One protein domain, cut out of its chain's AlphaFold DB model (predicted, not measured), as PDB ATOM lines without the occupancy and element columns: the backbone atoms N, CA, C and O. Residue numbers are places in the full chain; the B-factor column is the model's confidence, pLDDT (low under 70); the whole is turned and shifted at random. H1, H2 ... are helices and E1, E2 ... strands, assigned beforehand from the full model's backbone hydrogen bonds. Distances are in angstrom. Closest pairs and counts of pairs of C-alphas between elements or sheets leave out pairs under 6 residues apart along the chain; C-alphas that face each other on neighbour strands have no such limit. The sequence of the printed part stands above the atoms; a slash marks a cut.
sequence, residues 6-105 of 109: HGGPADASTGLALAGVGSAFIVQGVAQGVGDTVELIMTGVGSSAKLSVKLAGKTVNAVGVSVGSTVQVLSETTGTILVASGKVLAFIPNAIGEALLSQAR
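Overview. This is residues 6 to 105 of the 109 residues of an uncharacterized protein of Janthinobacterium sp. BJB412 (UniProt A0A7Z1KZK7). A six-stranded antiparallel sheet, curled like part of a barrel but not closed, wraps round helix H1; H2 is on its opposite face, and H3, far from the mean of the C-alphas, only grazes it. The sheet is folded into two leaves that face each other, E3 E2 and E4 E5 E6, with E1 as the hinge. The printed part has 100 residues, mixed in class, in the chain order H1 E1 E2 E3 H2 E4 E5 E6 H3; the sheet's order is E3 E2 E1 E4 E5 E6. It is compact, with a radius of gyration of the C-alphas of 13.1 A and spans of 37 by 33 by 25 A.

Along the chain. H1, residues 9 to 19, begins at C-alpha 9 (-30.245, 102.767, -21.705) and is 15.1 A long. E1, residues 24 to 32, is 22.7 A long and bends by 58 degrees at residue 28. E2, residues 37 to 44, spans 22.3 A, and E3, residues 50 to 56, 19.5 A. H2 is residues 57 to 63, E4 70 to 76, E5 79 to 84 and E6 87 to 93. H3, residues 95 to 104, ends at C-alpha 104 (-47.106, 108.082, -26.156).

Arrangement. E1 E2 E3 and E4 E5 E6 are meanders, each strand the antiparallel neighbour of the one before. Within hydrogen-bond range across the neighbour strands are N 40 and O 53 of E2 and E3 at 2.8 A, N 31 and O 39 of E1 and E2 at 2.8 A, N 25 and O 71 of E1 and E4 at 2.8 A, N 74 and O 81 of E4 and E5 at 2.9 A, and N 82 and O 90 of E5 and E6 at 2.9 A. Edge strands E3 and E6 are only just apart, their closest C-alphas 8.1 A from each other. The closest C-alphas of H1 and E6, Pro 9 and Ile 92, are 5.7 A apart; those of H2 and E2, Thr 37 and Gly 57, 5.0 A; those of H3 and E5, Gly 79 and Gly 97, 5.7 A. In H1, H2 and H3 every O i to N i+4 pair is within hydrogen-bond range.

Size, cuts and confidence. The C-alphas farthest apart, Gly 46 and Arg 105, are 39.6 A from each other. The printed part has no cut and no long link. Mean pLDDT of the printed part is 70.5; 40 residues are under 70, among them 6 to 22 and 93 to 105.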
ATOM      1  N   HIS A   6     -22.170  99.832 -17.379       37.97
ATOM      2  CA  HIS A   6     -22.299  98.648 -18.230       37.97
ATOM      3  C   HIS A   6     -23.766  98.321 -18.529       37.97
ATOM      4  O   HIS A   6     -24.431  97.687 -17.717       37.97
ATOM      5  N   GLY A   7     -24.182  98.646 -19.757       55.81
ATOM      6  CA  GLY A   7     -25.092  97.825 -20.560       55.81
ATOM      7  C   GLY A   7     -26.609  97.926 -20.348       55.81
ATOM      8  O   GLY A   7     -27.246  96.893 -20.163       55.81
ATOM      9  N   GLY A   8     -27.183  99.112 -20.546       46.47
ATOM     10  CA  GLY A   8     -28.612  99.412 -20.625       46.47
ATOM     11  C   GLY A   8     -28.846 100.918 -20.863       46.47
ATOM     12  O   GLY A   8     -28.001 101.747 -20.525       46.47
ATOM     13  N   PRO A   9     -29.970 101.341 -21.474       51.16
ATOM     14  CA  PRO A   9     -30.245 102.767 -21.705       51.16
ATOM     15  C   PRO A   9     -30.315 103.581 -20.392       51.16
ATOM     16  O   PRO A   9     -29.981 104.767 -20.365       51.16
ATOM     17  N   ALA A  10     -30.674 102.944 -19.275       52.41
ATOM     18  CA  ALA A  10     -30.739 103.574 -17.956       52.41
ATOM     19  C   ALA A  10     -29.348 103.849 -17.339       52.41
ATOM     20  O   ALA A  10     -29.081 104.923 -16.798       52.41
ATOM     21  N   ASP A  11     -28.420 102.909 -17.444       56.62
ATOM     22  CA  ASP A  11     -27.047 103.072 -16.952       56.62
ATOM     23  C   ASP A  11     -26.186 103.908 -17.913       56.62
ATOM     24  O   ASP A  11     -25.326 104.669 -17.458       56.62
ATOM     25  N   ALA A  12     -26.507 103.903 -19.212       60.47
ATOM     26  CA  ALA A  12     -25.963 104.862 -20.166       60.47
ATOM     27  C   ALA A  12     -26.394 106.304 -19.848       60.47
ATOM     28  O   ALA A  12     -25.533 107.178 -19.740       60.47
ATOM     29  N   SER A  13     -27.689 106.560 -19.618       59.97
ATOM     30  CA  SER A  13     -28.176 107.902 -19.242       59.97
ATOM     31  C   SER A  13     -27.590 108.383 -17.915       59.97
ATOM     32  O   SER A  13     -27.234 109.554 -17.803       59.97
ATOM     33  N   THR A  14     -27.400 107.486 -16.947       61.12
ATOM     34  CA  THR A  14     -26.737 107.814 -15.674       61.12
ATOM     35  C   THR A  14     -25.263 108.179 -15.882       61.12
ATOM     36  O   THR A  14     -24.798 109.191 -15.357       61.12
ATOM     37  N   GLY A  15     -24.522 107.408 -16.686       61.56
ATOM     38  CA  GLY A  15     -23.122 107.712 -17.010       61.56
ATOM     39  C   GLY A  15     -22.948 109.024 -17.772       61.56
ATOM     40  O   GLY A  15     -22.016 109.781 -17.500       61.56
ATOM     41  N   LEU A  16     -23.873 109.325 -18.681       63.91
ATOM     42  CA  LEU A  16     -23.883 110.567 -19.455       63.91
ATOM     43  C   LEU A  16     -24.267 111.779 -18.597       63.91
ATOM     44  O   LEU A  16     -23.647 112.831 -18.720       63.91
ATOM     45  N   ALA A  17     -25.232 111.623 -17.688       61.00
ATOM     46  CA  ALA A  17     -25.594 112.663 -16.727       61.00
ATOM     47  C   ALA A  17     -24.419 113.010 -15.798       61.00
ATOM     48  O   ALA A  17     -24.180 114.183 -15.515       61.00
ATOM     49  N   LEU A  18     -23.642 112.004 -15.375       58.28
ATOM     50  CA  LEU A  18     -22.436 112.190 -14.560       58.28
ATOM     51  C   LEU A  18     -21.273 112.828 -15.335       58.28
ATOM     52  O   LEU A  18     -20.439 113.504 -14.735       58.28
ATOM     53  N   ALA A  19     -21.203 112.620 -16.649       61.75
ATOM     54  CA  ALA A  19     -20.177 113.222 -17.496       61.75
ATOM     55  C   ALA A  19     -20.417 114.713 -17.785       61.75
ATOM     56  O   ALA A  19     -19.485 115.414 -18.178       61.75
ATOM     57  N   GLY A  20     -21.638 115.200 -17.551       58.31
ATOM     58  CA  GLY A  20     -22.025 116.590 -17.763       58.31
ATOM     59  C   GLY A  20     -22.421 116.892 -19.210       58.31
ATOM     60  O   GLY A  20     -21.915 116.306 -20.170       58.31
ATOM     61  N   VAL A  21     -23.359 117.828 -19.364       59.94
ATOM     62  CA  VAL A  21     -23.858 118.304 -20.662       59.94
ATOM     63  C   VAL A  21     -22.722 118.964 -21.450       59.94
ATOM     64  O   VAL A  21     -22.007 119.802 -20.906       59.94
ATOM     65  N   GLY A  22     -22.553 118.599 -22.724       63.19
ATOM     66  CA  GLY A  22     -21.484 119.140 -23.572       63.19
ATOM     67  C   GLY A  22     -20.130 118.446 -23.398       63.19
ATOM     68  O   GLY A  22     -19.127 118.912 -23.938       63.19
ATOM     69  N   SER A  23     -20.083 117.326 -22.675       71.88
ATOM     70  CA  SER A  23     -18.900 116.471 -22.646       71.88
ATOM     71  C   SER A  23     -18.685 115.801 -24.006       71.88
ATOM     72  O   SER A  23     -19.616 115.358 -24.686       71.88
ATOM     73  N   ALA A  24     -17.424 115.744 -24.421       78.25
ATOM     74  CA  ALA A  24     -17.007 114.970 -25.576       78.25
ATOM     75  C   ALA A  24     -16.312 113.690 -25.102       78.25
ATOM     76  O   ALA A  24     -15.705 113.624 -24.032       78.25
ATOM     77  N   PHE A  25     -16.410 112.652 -25.913       82.75
ATOM     78  CA  PHE A  25     -15.829 111.348 -25.669       82.75
ATOM     79  C   PHE A  25     -15.077 110.905 -26.913       82.75
ATOM     80  O   PHE A  25     -15.540 111.110 -28.031       82.75
ATOM     81  N   ILE A  26     -13.926 110.274 -26.725       85.38
ATOM     82  CA  ILE A  26     -13.139 109.699 -27.812       85.38
ATOM     83  C   ILE A  26     -13.334 108.191 -27.797       85.38
ATOM     84  O   ILE A  26     -13.184 107.550 -26.753       85.38
ATOM     85  N   VAL A  27     -13.653 107.621 -28.954       86.38
ATOM     86  CA  VAL A  27     -13.730 106.171 -29.144       86.38
ATOM     87  C   VAL A  27     -12.322 105.595 -29.029       86.38
ATOM     88  O   VAL A  27     -11.474 105.825 -29.885       86.38
ATOM     89  N   GLN A  28     -12.069 104.852 -27.960       85.62
ATOM     90  CA  GLN A  28     -10.797 104.167 -27.713       85.62
ATOM     91  C   GLN A  28     -10.790 102.769 -28.330       85.62
ATOM     92  O   GLN A  28      -9.737 102.244 -28.677       85.62
ATOM     93  N   GLY A  29     -11.967 102.157 -28.469       83.25
ATOM     94  CA  GLY A  29     -12.091 100.803 -28.980       83.25
ATOM     95  C   GLY A  29     -13.471 100.529 -29.550       83.25
ATOM     96  O   GLY A  29     -14.474 101.070 -29.089       83.25
ATOM     97  N   VAL A  30     -13.497  99.661 -30.553       81.75
ATOM     98  CA  VAL A  30     -14.715  99.104 -31.132       81.75
ATOM     99  C   VAL A  30     -14.604  97.591 -30.983       81.75
ATOM    100  O   VAL A  30     -13.777  96.960 -31.639       81.75
ATOM    101  N   ALA A  31     -15.382  97.021 -30.071       80.06
ATOM    102  CA  ALA A  31     -15.457  95.586 -29.848       80.06
ATOM    103  C   ALA A  31     -16.682  95.024 -30.573       80.06
ATOM    104  O   ALA A  31     -17.764  95.602 -30.529       80.06
ATOM    105  N   GLN A  32     -16.531  93.896 -31.260       76.38
ATOM    106  CA  GLN A  32     -17.672  93.220 -31.871       76.38
ATOM    107  C   GLN A  32     -18.397  92.410 -30.793       76.38
ATOM    108  O   GLN A  32     -17.775  91.625 -30.077       76.38
ATOM    109  N   GLY A  33     -19.694  92.665 -30.638       71.06
ATOM    110  CA  GLY A  33     -20.566  91.973 -29.698       71.06
ATOM    111  C   GLY A  33     -21.103  90.661 -30.270       71.06
ATOM    112  O   GLY A  33     -20.657  90.169 -31.304       71.06
ATOM    113  N   VAL A  34     -22.084  90.080 -29.580       68.88
ATOM    114  CA  VAL A  34     -22.738  88.842 -30.025       68.88
ATOM    115  C   VAL A  34     -23.777  89.180 -31.102       68.88
ATOM    116  O   VAL A  34     -24.702  89.956 -30.860       68.88
ATOM    117  N   GLY A  35     -23.640  88.595 -32.296       75.88
ATOM    118  CA  GLY A  35     -24.497  88.885 -33.454       75.88
ATOM    119  C   GLY A  35     -24.137  90.206 -34.150       75.88
ATOM    120  O   GLY A  35     -22.983  90.616 -34.147       75.88
ATOM    121  N   ASP A  36     -25.124  90.905 -34.716       76.31
ATOM    122  CA  ASP A  36     -24.964  92.217 -35.376       76.31
ATOM    123  C   ASP A  36     -24.849  93.393 -34.386       76.31
ATOM    124  O   ASP A  36     -25.306  94.505 -34.663       76.31
ATOM    125  N   THR A  37     -24.280  93.178 -33.200       75.12
ATOM    126  CA  THR A  37     -24.041  94.255 -32.226       75.12
ATOM    127  C   THR A  37     -22.562  94.582 -32.114       75.12
ATOM    128  O   THR A  37     -21.695  93.728 -32.247       75.12
ATOM    129  N   VAL A  38     -22.274  95.854 -31.884       80.94
ATOM    130  CA  VAL A  38     -20.938  96.415 -31.748       80.94
ATOM    131  C   VAL A  38     -20.916  97.245 -30.474       80.94
ATOM    132  O   VAL A  38     -21.758  98.115 -30.259       80.94
ATOM    133  N   GLU A  39     -19.956  96.957 -29.613       82.44
ATOM    134  CA  GLU A  39     -19.704  97.659 -28.367       82.44
ATOM    135  C   GLU A  39     -18.639  98.739 -28.592       82.44
ATOM    136  O   GLU A  39     -17.480  98.457 -28.901       82.44
ATOM    137  N   LEU A  40     -19.044  99.999 -28.471       80.06
ATOM    138  CA  LEU A  40     -18.154 101.152 -28.522       80.06
ATOM    139  C   LEU A  40     -17.659 101.464 -27.121       80.06
ATOM    140  O   LEU A  40     -18.448 101.808 -26.242       80.06
ATOM    141  N   ILE A  41     -16.343 101.412 -26.951       85.12
ATOM    142  CA  ILE A  41     -15.660 101.811 -25.727       85.12
ATOM    143  C   ILE A  41     -15.092 103.203 -25.949       85.12
ATOM    144  O   ILE A  41     -14.267 103.440 -26.837       85.12
ATOM    145  N   MET A  42     -15.530 104.133 -25.120       84.19
ATOM    146  CA  MET A  42     -15.251 105.549 -25.262       84.19
ATOM    147  C   MET A  42     -14.707 106.103 -23.952       84.19
ATOM    148  O   MET A  42     -15.028 105.607 -22.875       84.19
ATOM    149  N   THR A  43     -13.855 107.117 -24.017       82.44
ATOM    150  CA  THR A  43     -13.303 107.790 -22.833       82.44
ATOM    151  C   THR A  43     -13.543 109.286 -22.928       82.44
ATOM    152  O   THR A  43     -13.358 109.865 -23.998       82.44
ATOM    153  N   GLY A  44     -13.987 109.899 -21.833       80.88
ATOM    154  CA  GLY A  44     -14.260 111.334 -21.784       80.88
ATOM    155  C   GLY A  44     -13.000 112.160 -22.054       80.88
ATOM    156  O   GLY A  44     -11.925 111.862 -21.533       80.88
ATOM    157  N   VAL A  45     -13.104 113.226 -22.851       74.69
ATOM    158  CA  VAL A  45     -12.001 114.196 -22.947       74.69
ATOM    159  C   VAL A  45     -11.920 114.989 -21.648       74.69
ATOM    160  O   VAL A  45     -12.891 115.606 -21.224       74.69
ATOM    161  N   GLY A  46     -10.758 114.940 -20.998       70.25
ATOM    162  CA  GLY A  46     -10.530 115.593 -19.705       70.25
ATOM    163  C   GLY A  46     -11.062 114.824 -18.490       70.25
ATOM    164  O   GLY A  46     -10.907 115.300 -17.369       70.25
ATOM    165  N   SER A  47     -11.644 113.632 -18.674       64.31
ATOM    166  CA  SER A  47     -12.112 112.779 -17.577       64.31
ATOM    167  C   SER A  47     -11.780 111.314 -17.847       64.31
ATOM    168  O   SER A  47     -12.037 110.801 -18.929       64.31
ATOM    169  N   SER A  48     -11.273 110.586 -16.849       66.94
ATOM    170  CA  SER A  48     -10.997 109.141 -16.972       66.94
ATOM    171  C   SER A  48     -12.266 108.272 -17.033       66.94
ATOM    172  O   SER A  48     -12.181 107.049 -16.907       66.94
ATOM    173  N   ALA A  49     -13.444 108.882 -17.195       68.88
ATOM    174  CA  ALA A  49     -14.716 108.193 -17.346       68.88
ATOM    175  C   ALA A  49     -14.728 107.363 -18.637       68.88
ATOM    176  O   ALA A  49     -14.548 107.897 -19.734       68.88
ATOM    177  N   LYS A  50     -14.956 106.056 -18.494       74.06
ATOM    178  CA  LYS A  50     -15.131 105.125 -19.610       74.06
ATOM    179  C   LYS A  50     -16.615 104.849 -19.811       74.06
ATOM    180  O   LYS A  50     -17.298 104.426 -18.883       74.06
ATOM    181  N   LEU A  51     -17.084 105.073 -21.029       74.19
ATOM    182  CA  LEU A  51     -18.443 104.803 -21.467       74.19
ATOM    183  C   LEU A  51     -18.399 103.595 -22.402       74.19
ATOM    184  O   LEU A  51     -17.653 103.620 -23.380       74.19
ATOM    185  N   SER A  52     -19.172 102.549 -22.111       74.75
ATOM    186  CA  SER A  52     -19.364 101.438 -23.046       74.75
ATOM    187  C   SER A  52     -20.806 101.423 -23.521       74.75
ATOM    188  O   SER A  52     -21.724 101.338 -22.704       74.75
ATOM    189  N   VAL A  53     -21.017 101.528 -24.830       74.62
ATOM    190  CA  VAL A  53     -22.357 101.523 -25.427       74.62
ATOM    191  C   VAL A  53     -22.430 100.411 -26.456       74.62
ATOM    192  O   VAL A  53     -21.607 100.340 -27.365       74.62
ATOM    193  N   LYS A  54     -23.439  99.548 -26.334       77.88
ATOM    194  CA  LYS A  54     -23.745  98.527 -27.337       77.88
ATOM    195  C   LYS A  54     -24.706  99.115 -28.360       77.88
ATOM    196  O   LYS A  54     -25.827  99.486 -28.025       77.88
ATOM    197  N   LEU A  55     -24.257  99.205 -29.604       75.19
ATOM    198  CA  LEU A  55     -25.048  99.645 -30.747       75.19
ATOM    199  C   LEU A  55     -25.201  98.494 -31.737       75.19
ATOM    200  O   LEU A  55     -24.464  97.515 -31.703       75.19
ATOM    201  N   ALA A  56     -26.148  98.611 -32.660       77.38
ATOM    202  CA  ALA A  56     -26.186  97.704 -33.798       77.38
ATOM    203  C   ALA A  56     -25.018  98.021 -34.753       77.38
ATOM    204  O   ALA A  56     -24.747  99.190 -35.039       77.38
ATOM    205  N   GLY A  57     -24.360  96.999 -35.298       74.88
ATOM    206  CA  GLY A  57     -23.242  97.139 -36.234       74.88
ATOM    207  C   GLY A  57     -23.610  97.946 -37.478       74.88
ATOM    208  O   GLY A  57     -22.826  98.777 -37.930       74.88
ATOM    209  N   LYS A  58     -24.859  97.824 -37.947       76.12
ATOM    210  CA  LYS A  58     -25.430  98.677 -39.004       76.12
ATOM    211  C   LYS A  58     -25.400 100.172 -38.667       76.12
ATOM    212  O   LYS A  58     -25.142 100.981 -39.550       76.12
ATOM    213  N   THR A  59     -25.616 100.546 -37.406       69.81
ATOM    214  CA  THR A  59     -25.577 101.945 -36.954       69.81
ATOM    215  C   THR A  59     -24.140 102.450 -36.899       69.81
ATOM    216  O   THR A  59     -23.861 103.550 -37.369       69.81
ATOM    217  N   VAL A  60     -23.211 101.630 -36.397       74.75
ATOM    218  CA  VAL A  60     -21.778 101.970 -36.377       74.75
ATOM    219  C   VAL A  60     -21.250 102.166 -37.799       74.75
ATOM    220  O   VAL A  60     -20.558 103.148 -38.062       74.75
ATOM    221  N   ASN A  61     -21.646 101.297 -38.731       74.62
ATOM    222  CA  ASN A  61     -21.270 101.394 -40.139       74.62
ATOM    223  C   ASN A  61     -21.920 102.606 -40.841       74.62
ATOM    224  O   ASN A  61     -21.228 103.356 -41.521       74.62
ATOM    225  N   ALA A  62     -23.214 102.864 -40.612       73.56
ATOM    226  CA  ALA A  62     -23.935 103.997 -41.208       73.56
ATOM    227  C   ALA A  62     -23.443 105.370 -40.711       73.56
ATOM    228  O   ALA A  62     -23.443 106.360 -41.460       73.56
ATOM    229  N   VAL A  63     -23.028 105.449 -39.443       71.06
ATOM    230  CA  VAL A  63     -22.436 106.667 -38.878       71.06
ATOM    231  C   VAL A  63     -20.943 106.769 -39.204       71.06
ATOM    232  O   VAL A  63     -20.427 107.880 -39.299       71.06
ATOM    233  N   GLY A  64     -20.277 105.647 -39.482       71.81
ATOM    234  CA  GLY A  64     -18.852 105.604 -39.805       71.81
ATOM    235  C   GLY A  64     -17.971 105.838 -38.582       71.81
ATOM    236  O   GLY A  64     -16.906 106.439 -38.701       71.81
ATOM    237  N   VAL A  65     -18.417 105.408 -37.397       76.12
ATOM    238  CA  VAL A  65     -17.617 105.565 -36.178       76.12
ATOM    239  C   VAL A  65     -16.486 104.549 -36.146       76.12
ATOM    240  O   VAL A  65     -16.705 103.341 -36.209       76.12
ATOM    241  N   SER A  66     -15.273 105.063 -35.980       79.56
ATOM    242  CA  SER A  66     -14.036 104.305 -35.824       79.56
ATOM    243  C   SER A  66     -13.288 104.715 -34.553       79.56
ATOM    244  O   SER A  66     -13.615 105.714 -33.904       79.56
ATOM    245  N   VAL A  67     -12.257 103.951 -34.186       82.31
ATOM    246  CA  VAL A  67     -11.326 104.338 -33.117       82.31
ATOM    247  C   VAL A  67     -10.711 105.706 -33.438       82.31
ATOM    248  O   VAL A  67     -10.293 105.954 -34.566       82.31
ATOM    249  N   GLY A  68     -10.692 106.601 -32.453       80.56
ATOM    250  CA  GLY A  68     -10.287 108.001 -32.596       80.56
ATOM    251  C   GLY A  68     -11.434 108.961 -32.929       80.56
ATOM    252  O   GLY A  68     -11.241 110.173 -32.870       80.56
ATOM    253  N   SER A  69     -12.636 108.457 -33.226       82.75
ATOM    254  CA  SER A  69     -13.800 109.316 -33.466       82.75
ATOM    255  C   SER A  69     -14.218 110.057 -32.197       82.75
ATOM    256  O   SER A  69     -14.284 109.475 -31.112       82.75
ATOM    257  N   THR A  70     -14.553 111.337 -32.344       81.94
ATOM    258  CA  THR A  70     -15.132 112.149 -31.271       81.94
ATOM    259  C   THR A  70     -16.650 112.041 -31.284       81.94
ATOM    260  O   THR A  70     -17.291 112.279 -32.312       81.94
ATOM    261  N   VAL A  71     -17.226 111.746 -30.129       81.19
ATOM    262  CA  VAL A  71     -18.663 111.703 -29.891       81.19
ATOM    263  C   VAL A  71     -19.016 112.772 -28.871       81.19
ATOM    264  O   VAL A  71     -18.432 112.825 -27.793       81.19
ATOM    265  N   GLN A  72     -19.965 113.624 -29.211       80.44
ATOM    266  CA  GLN A  72     -20.491 114.654 -28.335       80.44
ATOM    267  C   GLN A  72     -21.766 114.172 -27.663       80.44
ATOM    268  O   GLN A  72     -22.590 113.483 -28.273       80.44
ATOM    269  N   VAL A  73     -21.914 114.560 -26.405       75.50
ATOM    270  CA  VAL A  73     -23.082 114.258 -25.592       75.50
ATOM    271  C   VAL A  73     -23.909 115.520 -25.439       75.50
ATOM    272  O   VAL A  73     -23.504 116.478 -24.775       75.50
ATOM    273  N   LEU A  74     -25.085 115.505 -26.056       73.31
ATOM    274  CA  LEU A  74     -26.064 116.571 -25.944       73.31
ATOM    275  C   LEU A  74     -27.185 116.098 -25.025       73.31
ATOM    276  O   LEU A  74     -27.988 115.247 -25.394       73.31
ATOM    277  N   SER A  75     -27.209 116.617 -23.804       68.19
ATOM    278  CA  SER A  75     -28.307 116.350 -22.881       68.19
ATOM    279  C   SER A  75     -29.416 117.367 -23.129       68.19
ATOM    280  O   SER A  75     -29.199 118.571 -23.010       68.19
ATOM    281  N   GLU A  76     -30.586 116.869 -23.497       67.44
ATOM    282  CA  GLU A  76     -31.827 117.620 -23.627       67.44
ATOM    283  C   GLU A  76     -32.763 117.296 -22.453       67.44
ATOM    284  O   GLU A  76     -32.590 116.321 -21.717       67.44
ATOM    285  N   THR A  77     -33.798 118.112 -22.270       64.19
ATOM    286  CA  THR A  77     -34.782 117.976 -21.182       64.19
ATOM    287  C   THR A  77     -35.420 116.584 -21.113       64.19
ATOM    288  O   THR A  77     -35.701 116.088 -20.021       64.19
ATOM    289  N   THR A  78     -35.609 115.922 -22.256       60.69
ATOM    290  CA  THR A  78     -36.277 114.614 -22.377       60.69
ATOM    291  C   THR A  78     -35.319 113.434 -22.551       60.69
ATOM    292  O   THR A  78     -35.763 112.294 -22.666       60.69
ATOM    293  N   GLY A  79     -34.006 113.650 -22.596       68.75
ATOM    294  CA  GLY A  79     -33.053 112.568 -22.827       68.75
ATOM    295  C   GLY A  79     -31.698 113.056 -23.291       68.75
ATOM    296  O   GLY A  79     -31.455 114.245 -23.420       68.75
ATOM    297  N   THR A  80     -30.788 112.126 -23.530       71.81
ATOM    298  CA  THR A  80     -29.436 112.429 -23.984       71.81
ATOM    299  C   THR A  80     -29.205 111.872 -25.379       71.81
ATOM    300  O   THR A  80     -29.420 110.688 -25.632       71.81
ATOM    301  N   ILE A  81     -28.738 112.725 -26.282       77.12
ATOM    302  CA  ILE A  81     -28.344 112.372 -27.640       77.12
ATOM    303  C   ILE A  81     -26.826 112.209 -27.689       77.12
ATOM    304  O   ILE A  81     -26.073 113.070 -27.231       77.12
ATOM    305  N   LEU A  82     -26.372 111.119 -28.304       75.38
ATOM    306  CA  LEU A  82     -24.983 110.964 -28.723       75.38
ATOM    307  C   LEU A  82     -24.863 111.358 -30.191       75.38
ATOM    308  O   LEU A  82     -25.561 110.804 -31.041       75.38
ATOM    309  N   VAL A  83     -23.952 112.277 -30.496       78.56
ATOM    310  CA  VAL A  83     -23.682 112.749 -31.858       78.56
ATOM    311  C   VAL A  83     -22.223 112.495 -32.202       78.56
ATOM    312  O   VAL A  83     -21.332 112.975 -31.510       78.56
ATOM    313  N   ALA A  84     -21.951 111.781 -33.290       81.06
ATOM    314  CA  ALA A  84     -20.600 111.604 -33.819       81.06
ATOM    315  C   ALA A  84     -20.516 112.144 -35.239       81.06
ATOM    316  O   ALA A  84     -21.351 111.820 -36.081       81.06
ATOM    317  N   SER A  85     -19.506 112.975 -35.511       72.56
ATOM    318  CA  SER A  85     -19.275 113.556 -36.841       72.56
ATOM    319  C   SER A  85     -20.526 114.219 -37.460       72.56
ATOM    320  O   SER A  85     -20.776 114.095 -38.659       72.56
ATOM    321  N   GLY A  86     -21.351 114.884 -36.640       71.25
ATOM    322  CA  GLY A  86     -22.594 115.539 -37.080       71.25
ATOM    323  C   GLY A  86     -23.788 114.603 -37.310       71.25
ATOM    324  O   GLY A  86     -24.835 115.057 -37.761       71.25
ATOM    325  N   LYS A  87     -23.661 113.309 -36.993       75.75
ATOM    326  CA  LYS A  87     -24.731 112.310 -37.104       75.75
ATOM    327  C   LYS A  87     -25.144 111.792 -35.729       75.75
ATOM    328  O   LYS A  87     -24.299 111.527 -34.877       75.75
ATOM    329  N   VAL A  88     -26.447 111.605 -35.527       78.06
ATOM    330  CA  VAL A  88     -26.995 111.037 -34.287       78.06
ATOM    331  C   VAL A  88     -26.696 109.538 -34.232       78.06
ATOM    332  O   VAL A  88     -27.125 108.780 -35.099       78.06
ATOM    333  N   LEU A  89     -25.953 109.116 -33.209       74.50
ATOM    334  CA  LEU A  89     -25.619 107.718 -32.936       74.50
ATOM    335  C   LEU A  89     -26.741 106.993 -32.203       74.50
ATOM    336  O   LEU A  89     -27.101 105.872 -32.557       74.50
ATOM    337  N   ALA A  90     -27.242 107.619 -31.141       71.88
ATOM    338  CA  ALA A  90     -28.244 107.042 -30.266       71.88
ATOM    339  C   ALA A  90     -28.964 108.146 -29.494       71.88
ATOM    340  O   ALA A  90     -28.352 109.137 -29.091       71.88
ATOM    341  N   PHE A  91     -30.254 107.930 -29.259       73.94
ATOM    342  CA  PHE A  91     -31.033 108.679 -28.287       73.94
ATOM    343  C   PHE A  91     -31.246 107.796 -27.065       73.94
ATOM    344  O   PHE A  91     -31.773 106.688 -27.175       73.94
ATOM    345  N   ILE A  92     -30.809 108.285 -25.913       73.75
ATOM    346  CA  ILE A  92     -30.923 107.601 -24.636       73.75
ATOM    347  C   ILE A  92     -31.901 108.422 -23.791       73.75
ATOM    348  O   ILE A  92     -31.508 109.452 -23.235       73.75
ATOM    349  N   PRO A  93     -33.183 108.026 -23.726       61.97
ATOM    350  CA  PRO A  93     -34.174 108.751 -22.944       61.97
ATOM    351  C   PRO A  93     -33.784 108.769 -21.459       61.97
ATOM    352  O   PRO A  93     -33.204 107.816 -20.938       61.97
ATOM    353  N   ASN A  94     -34.083 109.877 -20.780       68.31
ATOM    354  CA  ASN A  94     -33.979 109.974 -19.321       68.31
ATOM    355  C   ASN A  94     -35.324 109.572 -18.684       68.31
ATOM    356  O   ASN A  94     -36.286 109.308 -19.396       68.31
ATOM    357  N   ALA A  95     -35.432 109.563 -17.351       63.16
ATOM    358  CA  ALA A  95     -36.681 109.202 -16.664       63.16
ATOM    359  C   ALA A  95     -37.907 110.028 -17.124       63.16
ATOM    360  O   ALA A  95     -39.026 109.521 -17.136       63.16
ATOM    361  N   ILE A  96     -37.694 111.280 -17.552       62.00
ATOM    362  CA  ILE A  96     -38.740 112.141 -18.122       62.00
ATOM    363  C   ILE A  96     -39.099 111.669 -19.541       62.00
ATOM    364  O   ILE A  96     -40.275 111.531 -19.864       62.00
ATOM    365  N   GLY A  97     -38.109 111.362 -20.380       58.00
ATOM    366  CA  GLY A  97     -38.303 110.788 -21.714       58.00
ATOM    367  C   GLY A  97     -38.958 109.412 -21.710       58.00
ATOM    368  O   GLY A  97     -39.855 109.167 -22.508       58.00
ATOM    369  N   GLU A  98     -38.564 108.530 -20.792       61.41
ATOM    370  CA  GLU A  98     -39.187 107.217 -20.566       61.41
ATOM    371  C   GLU A  98     -40.660 107.374 -20.171       61.41
ATOM    372  O   GLU A  98     -41.524 106.666 -20.694       61.41
ATOM    373  N   ALA A  99     -40.974 108.348 -19.307       60.75
ATOM    374  CA  ALA A  99     -42.353 108.675 -18.961       60.75
ATOM    375  C   ALA A  99     -43.141 109.199 -20.177       60.75
ATOM    376  O   ALA A  99     -44.289 108.801 -20.368       60.75
ATOM    377  N   LEU A 100     -42.529 110.015 -21.045       59.62
ATOM    378  CA  LEU A 100     -43.162 110.511 -22.277       59.62
ATOM    379  C   LEU A 100     -43.349 109.417 -23.339       59.62
ATOM    380  O   LEU A 100     -44.396 109.366 -23.980       59.62
ATOM    381  N   LEU A 101     -42.387 108.509 -23.503       59.94
ATOM    382  CA  LEU A 101     -42.502 107.351 -24.398       59.94
ATOM    383  C   LEU A 101     -43.562 106.362 -23.898       59.94
ATOM    384  O   LEU A 101     -44.317 105.807 -24.698       59.94
ATOM    385  N   SER A 102     -43.671 106.193 -22.578       55.88
ATOM    386  CA  SER A 102     -44.719 105.378 -21.949       55.88
ATOM    387  C   SER A 102     -46.109 106.006 -22.100       55.88
ATOM    388  O   SER A 102     -47.082 105.285 -22.305       55.88
ATOM    389  N   GLN A 103     -46.212 107.339 -22.063       51.62
ATOM    390  CA  GLN A 103     -47.462 108.079 -22.301       51.62
ATOM    391  C   GLN A 103     -47.847 108.130 -23.792       51.62
ATOM    392  O   GLN A 103     -49.031 108.122 -24.119       51.62
ATOM    393  N   ALA A 104     -46.872 108.131 -24.708       51.91
ATOM    394  CA  ALA A 104     -47.106 108.082 -26.156       51.91
ATOM    395  C   ALA A 104     -47.564 106.699 -26.647       51.91
ATOM    396  O   ALA A 104     -48.089 106.575 -27.753       51.91
ATOM    397  N   ARG A 105     -47.412 105.649 -25.828       53.16
ATOM    398  CA  ARG A 105     -47.896 104.297 -26.129       53.16
ATOM    399  C   ARG A 105     -49.385 104.111 -25.802       53.16
ATOM    400  O   ARG A 105     -49.791 103.020 -25.413       53.16
TER     401      ARG A 105